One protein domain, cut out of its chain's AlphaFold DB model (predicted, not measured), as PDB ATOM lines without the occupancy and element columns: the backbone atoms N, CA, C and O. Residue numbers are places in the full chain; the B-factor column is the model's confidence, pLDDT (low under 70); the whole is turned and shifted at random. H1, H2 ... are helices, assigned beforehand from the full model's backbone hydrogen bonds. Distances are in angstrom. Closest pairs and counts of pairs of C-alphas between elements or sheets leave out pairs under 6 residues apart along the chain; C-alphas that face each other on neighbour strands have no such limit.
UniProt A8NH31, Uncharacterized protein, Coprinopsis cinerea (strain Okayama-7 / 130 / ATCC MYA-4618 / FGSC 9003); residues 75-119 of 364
ATOM      1  N   LEU A  75     272.945 278.003 332.599       59.34
ATOM      2  CA  LEU A  75     273.382 278.761 331.436       59.34
ATOM      3  C   LEU A  75     272.822 280.174 331.615       59.34
ATOM      4  O   LEU A  75     271.610 280.365 331.552       59.34
ATOM      5  N   GLU A  76     273.686 281.156 331.856       60.31
ATOM      6  CA  GLU A  76     273.302 282.564 331.746       60.31
ATOM      7  C   GLU A  76     273.032 282.859 330.266       60.31
ATOM      8  O   GLU A  76     273.936 283.179 329.494       60.31
ATOM      9  N   CYS A  77     271.795 282.644 329.827       58.72
ATOM     10  CA  CYS A  77     271.380 282.911 328.461       58.72
ATOM     11  C   CYS A  77     269.954 283.441 328.396       58.72
ATOM     12  O   CYS A  77     269.089 283.077 329.187       58.72
ATOM     13  N   GLU A  78     269.723 284.283 327.393       72.62
ATOM     14  CA  GLU A  78     268.427 284.904 327.105       72.62
ATOM     15  C   GLU A  78     267.394 283.895 326.567       72.62
ATOM     16  O   GLU A  78     266.196 284.173 326.548       72.62
ATOM     17  N   VAL A  79     267.846 282.716 326.129       74.56
ATOM     18  CA  VAL A  79     267.007 281.665 325.544       74.56
ATOM     19  C   VAL A  79     266.691 280.584 326.597       74.56
ATOM     20  O   VAL A  79     267.601 280.140 327.298       74.56
ATOM     21  N   PRO A  80     265.431 280.110 326.697       79.94
ATOM     22  CA  PRO A  80     265.048 279.023 327.600       79.94
ATOM     23  C   PRO A  80     265.887 277.748 327.438       79.94
ATOM     24  O   PRO A  80     266.221 277.335 326.322       79.94
ATOM     25  N   LEU A  81     266.181 277.085 328.560       72.56
ATOM     26  CA  LEU A  81     267.029 275.890 328.614       72.56
ATOM     27  C   LEU A  81     266.494 274.745 327.742       72.56
ATOM     28  O   LEU A  81     267.269 274.030 327.112       72.56
ATOM     29  N   GLU A  82     265.176 274.585 327.655       70.31
ATOM     30  CA  GLU A  82     264.514 273.549 326.860       70.31
ATOM     31  C   GLU A  82     264.837 273.687 325.367       70.31
ATOM     32  O   GLU A  82     264.986 272.687 324.661       70.31
ATOM     33  N   ILE A  83     264.990 274.926 324.890       73.56
ATOM     34  CA  ILE A  83     265.352 275.208 323.501       73.56
ATOM     35  C   ILE A  83     266.808 274.808 323.258       73.56
ATOM     36  O   ILE A  83     267.088 274.144 322.262       73.56
ATOM     37  N   TYR A  84     267.722 275.119 324.183       78.88
ATOM     38  CA  TYR A  84     269.110 274.650 324.096       78.88
ATOM     39  C   TYR A  84     269.205 273.131 324.122       78.88
ATOM     40  O   TYR A  84     269.866 272.558 323.264       78.88
ATOM     41  N   MET A  85     268.494 272.473 325.039       75.00
ATOM     42  CA  MET A  85     268.444 271.012 325.107       75.00
ATOM     43  C   MET A  85     267.962 270.411 323.786       75.00
ATOM     44  O   MET A  85     268.551 269.448 323.298       75.00
ATOM     45  N   ARG A  86     266.943 271.013 323.156       70.19
ATOM     46  CA  ARG A  86     266.457 270.554 321.854       70.19
ATOM     47  C   ARG A  86     267.463 270.796 320.729       70.19
ATOM     48  O   ARG A  86     267.629 269.920 319.885       70.19
ATOM     49  N   ILE A  87     268.144 271.940 320.711       80.06
ATOM     50  CA  ILE A  87     269.207 272.238 319.736       80.06
ATOM     51  C   ILE A  87     270.365 271.252 319.896       80.06
ATOM     52  O   ILE A  87     270.823 270.683 318.908       80.06
ATOM     53  N   PHE A  88     270.814 271.013 321.129       82.06
ATOM     54  CA  PHE A  88     271.884 270.066 321.422       82.06
ATOM     55  C   PHE A  88     271.495 268.648 321.029       82.06
ATOM     56  O   PHE A  88     272.325 267.935 320.480       82.06
ATOM     57  N   GLN A  89     270.233 268.265 321.239       73.81
ATOM     58  CA  GLN A  89     269.717 266.977 320.792       73.81
ATOM     59  C   GLN A  89     269.780 266.852 319.277       73.81
ATOM     60  O   GLN A  89     270.340 265.884 318.782       73.81
ATOM     61  N   ILE A  90     269.261 267.837 318.542       72.94
ATOM     62  CA  ILE A  90     269.271 267.816 317.075       72.94
ATOM     63  C   ILE A  90     270.709 267.742 316.552       72.94
ATOM     64  O   ILE A  90     271.013 266.908 315.707       72.94
ATOM     65  N   ALA A  91     271.607 268.568 317.088       75.06
ATOM     66  CA  ALA A  91     273.008 268.572 316.687       75.06
ATOM     67  C   ALA A  91     273.712 267.247 317.027       75.06
ATOM     68  O   ALA A  91     274.512 266.760 316.233       75.06
ATOM     69  N   ALA A  92     273.415 266.651 318.184       72.69
ATOM     70  CA  ALA A  92     273.993 265.377 318.599       72.69
ATOM     71  C   ALA A  92     273.412 264.166 317.853       72.69
ATOM     72  O   ALA A  92     274.107 263.167 317.697       72.69
ATOM     73  N   GLU A  93     272.158 264.244 317.403       66.56
ATOM     74  CA  GLU A  93     271.528 263.247 316.532       66.56
ATOM     75  C   GLU A  93     272.049 263.341 315.096       66.56
ATOM     76  O   GLU A  93     272.174 262.313 314.436       66.56
ATOM     77  N   GLU A  94     272.354 264.549 314.614       65.31
ATOM     78  CA  GLU A  94     272.837 264.786 313.252       65.31
ATOM     79  C   GLU A  94     274.228 264.189 313.032       65.31
ATOM     80  O   GLU A  94     274.431 263.460 312.057       65.31
ATOM     81  N   SER A  95     275.187 264.494 313.919       64.19
ATOM     82  CA  SER A  95     276.538 263.954 313.792       64.19
ATOM     83  C   SER A  95     277.268 263.708 315.121       64.19
ATOM     84  O   SER A  95     277.193 264.490 316.073       64.19
ATOM     85  N   GLN A  96     278.123 262.684 315.145       65.44
ATOM     86  CA  GLN A  96     278.972 262.359 316.286       65.44
ATOM     87  C   GLN A  96     280.017 263.451 316.508       65.44
ATOM     88  O   GLN A  96     280.414 263.740 317.637       65.44
ATOM     89  N   SER A  97     280.479 264.065 315.420       68.38
ATOM     90  CA  SER A  97     281.398 265.200 315.473       68.38
ATOM     91  C   SER A  97     280.733 266.400 316.147       68.38
ATOM     92  O   SER A  97     281.346 267.029 317.004       68.38
ATOM     93  N   SER A  98     279.465 266.669 315.827       75.62
ATOM     94  CA  SER A  98     278.656 267.716 316.454       75.62
ATOM     95  C   SER A  98     278.457 267.449 317.945       75.62
ATOM     96  O   SER A  98     278.717 268.343 318.747       75.62
ATOM     97  N   TYR A  99     278.108 266.219 318.344       76.50
ATOM     98  CA  TYR A  99     278.032 265.847 319.762       76.50
ATOM     99  C   TYR A  99     279.361 266.080 320.499       76.50
ATOM    100  O   TYR A  99     279.394 266.720 321.549       76.50
ATOM    101  N   ARG A 100     280.484 265.620 319.932       76.12
ATOM    102  CA  ARG A 100     281.812 265.828 320.538       76.12
ATOM    103  C   ARG A 100     282.165 267.309 320.636       76.12
ATOM    104  O   ARG A 100     282.709 267.727 321.650       76.12
ATOM    105  N   ASN A 101     281.834 268.103 319.623       82.12
ATOM    106  CA  ASN A 101     282.052 269.546 319.652       82.12
ATOM    107  C   ASN A 101     281.212 270.219 320.746       82.12
ATOM    108  O   ASN A 101     281.729 271.083 321.452       82.12
ATOM    109  N   LEU A 102     279.965 269.783 320.950       84.69
ATOM    110  CA  LEU A 102     279.119 270.265 322.046       84.69
ATOM    111  C   LEU A 102     279.740 269.962 323.413       84.69
ATOM    112  O   LEU A 102     279.873 270.870 324.233       84.69
ATOM    113  N   LEU A 103     280.209 268.729 323.633       81.62
ATOM    114  CA  LEU A 103     280.915 268.356 324.865       81.62
ATOM    115  C   LEU A 103     282.157 269.226 325.121       81.62
ATOM    116  O   LEU A 103     282.513 269.479 326.267       81.62
ATOM    117  N   LEU A 104     282.817 269.699 324.064       86.06
ATOM    118  CA  LEU A 104     284.018 270.529 324.157       86.06
ATOM    119  C   LEU A 104     283.725 272.038 324.189       86.06
ATOM    120  O   LEU A 104     284.660 272.825 324.317       86.06
ATOM    121  N   THR A 105     282.462 272.463 324.076       87.25
ATOM    122  CA  THR A 105     282.125 273.890 323.941       87.25
ATOM    123  C   THR A 105     282.296 274.646 325.259       87.25
ATOM    124  O   THR A 105     282.888 275.722 325.292       87.25
ATOM    125  N   SER A 106     281.775 274.111 326.364       85.75
ATOM    126  CA  SER A 106     281.932 274.699 327.699       85.75
ATOM    127  C   SER A 106     281.608 273.677 328.786       85.75
ATOM    128  O   SER A 106     280.951 272.676 328.515       85.75
ATOM    129  N   LYS A 107     282.004 273.940 330.041       81.25
ATOM    130  CA  LYS A 107     281.625 273.085 331.183       81.25
ATOM    131  C   LYS A 107     280.106 273.015 331.380       81.25
ATOM    132  O   LYS A 107     279.588 271.946 331.675       81.25
ATOM    133  N   ALA A 108     279.398 274.127 331.185       78.94
ATOM    134  CA  ALA A 108     277.944 274.176 331.332       78.94
ATOM    135  C   ALA A 108     277.239 273.349 330.246       78.94
ATOM    136  O   ALA A 108     276.364 272.547 330.560       78.94
ATOM    137  N   ILE A 109     277.671 273.478 328.984       80.69
ATOM    138  CA  ILE A 109     277.141 272.670 327.876       80.69
ATOM    139  C   ILE A 109     277.522 271.207 328.071       80.69
ATOM    140  O   ILE A 109     276.655 270.355 327.948       80.69
ATOM    141  N   TYR A 110     278.763 270.904 328.460       81.00
ATOM    142  CA  TYR A 110     279.176 269.545 328.803       81.00
ATOM    143  C   TYR A 110     278.230 268.932 329.834       81.00
ATOM    144  O   TYR A 110     277.670 267.877 329.583       81.00
ATOM    145  N   SER A 111     277.957 269.607 330.950       73.38
ATOM    146  CA  SER A 111     277.058 269.089 331.986       73.38
ATOM    147  C   SER A 111     275.601 268.909 331.527       73.38
ATOM    148  O   SER A 111     274.913 268.051 332.073       73.38
ATOM    149  N   LEU A 112     275.134 269.671 330.531       72.06
ATOM    150  CA  LEU A 112     273.792 269.540 329.940       72.06
ATOM    151  C   LEU A 112     273.710 268.482 328.831       72.06
ATOM    152  O   LEU A 112     272.664 267.877 328.626       72.06
ATOM    153  N   VAL A 113     274.799 268.281 328.096       72.38
ATOM    154  CA  VAL A 113     274.882 267.407 326.917       72.38
ATOM    155  C   VAL A 113     275.383 266.013 327.294       72.38
ATOM    156  O   VAL A 113     275.048 265.026 326.644       72.38
ATOM    157  N   HIS A 114     276.159 265.905 328.368       69.69
ATOM    158  CA  HIS A 114     276.681 264.642 328.862       69.69
ATOM    159  C   HIS A 114     275.529 263.679 329.186       69.69
ATOM    160  O   HIS A 114     274.514 264.077 329.763       69.69
ATOM    161  N   MET A 115     275.714 262.409 328.794       56.06
ATOM    162  CA  MET A 115     274.712 261.356 328.528       56.06
ATOM    163  C   MET A 115     273.549 261.155 329.516       56.06
ATOM    164  O   MET A 115     272.615 260.411 329.236       56.06
ATOM    165  N   ILE A 116     273.583 261.774 330.688       54.44
ATOM    166  CA  ILE A 116     272.495 261.713 331.658       54.44
ATOM    167  C   ILE A 116     271.252 262.483 331.173       54.44
ATOM    168  O   ILE A 116     270.147 262.124 331.581       54.44
ATOM    169  N   TYR A 117     271.411 263.490 330.305       53.38
ATOM    170  CA  TYR A 117     270.337 264.444 329.993       53.38
ATOM    171  C   TYR A 117     269.882 264.480 328.531       53.38
ATOM    172  O   TYR A 117     268.824 265.044 328.256       53.38
ATOM    173  N   LEU A 118     270.623 263.873 327.601       59.56
ATOM    174  CA  LEU A 118     270.262 263.882 326.184       59.56
ATOM    175  C   LEU A 118     269.584 262.564 325.767       59.56
ATOM    176  O   LEU A 118     270.240 261.520 325.775       59.56
ATOM    177  N   PRO A 119     268.285 262.580 325.400       61.66
ATOM    178  CA  PRO A 119     267.565 261.402 324.926       61.66
ATOM    179  C   PRO A 119     267.999 261.070 323.495       61.66
ATOM    180  O   PRO A 119     267.295 261.346 322.530       61.66
TER     181      PRO A 119
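Overview. This is residues 75 to 119 of the 364 residues of an uncharacterized protein of Coprinopsis cinerea (strain Okayama-7 / 130 / ATCC MYA-4618 / FGSC 9003) (UniProt A8NH31). One long helix, H1, makes the base of a small three-helix cluster: after it the chain folds back in the shorter H2 alongside its later part, then turns again into the short H3, which stands steeply to H1 and comes nearest to it with its last residue, Val 113, at Phe 88. The three helix centres make a triangle, and the unnamed end, residues 114 to 119, folds from H3 back toward H1. The printed part has 45 residues with three named helices in the order H1, H2, H3 and no named strand; its class is all helix. It is compact, with a radius of gyration of the C-alphas of 9.7 A and spans of 27 by 18 by 17 A.

Arrangement. H1, residues 81 to 94, is the longest helix. H2, residues 96 to 103, touches it, with residues 88 to 93 of H1 alone taking part. Their closest C-alphas, those of Ala 92 and Tyr 99, are 4.2 A apart. The two helices form a hairpin, running opposite ways at a shallow tilt of 31 degrees. H3, residues 107 to 113, touches H2; their closest C-alphas, those of Leu 103 and Tyr 110, are 4.5 A apart. H2 and H3 also form a hairpin, running opposite ways at a steep tilt of 45 degrees. H3 and H1 only just touch, with 3 pairs of C-alphas within 8 A, and H1 takes part with residues 85 to 88 alone. The closest C-alphas of this pair are those of Phe 88 and Val 113, 6.8 A apart. H1 and H3 run the same way at a steep tilt of 69 degrees, only just short of about perpendicular. One of the three touching pairs is at a shallow tilt, and the helix packing is mostly crossed, but only just. In H1, H2 and H3 every pair of O i and N i+4 is within hydrogen-bond range.

Along the chain. Residues 75 to 80 come before H1, which begins at C-alpha 81, (267.029, 275.890, 328.614), and runs 19.8 A to C-alpha 94. A tight link of one residue, Ser 95, leads to H2, which begins at C-alpha 96, (278.972, 262.359, 316.286), and is 10.6 A long. A tight link of 3 residues follows, and H3 runs 9.8 A from Lys 107 to C-alpha 113 at (274.882, 267.407, 326.917).

Size, cuts and confidence. The two C-alphas farthest apart, those of Glu 78 and Gln 96, are 27.1 A apart, and the C-alphas of Leu 75 and Pro 119 are 19.4 A apart. The printed part has no cut, and no link between its helices is long. The mean pLDDT of the printed part is 72.5, and 14 residues are under 70: residues 75 to 77, 93 to 97 and 114 to 119.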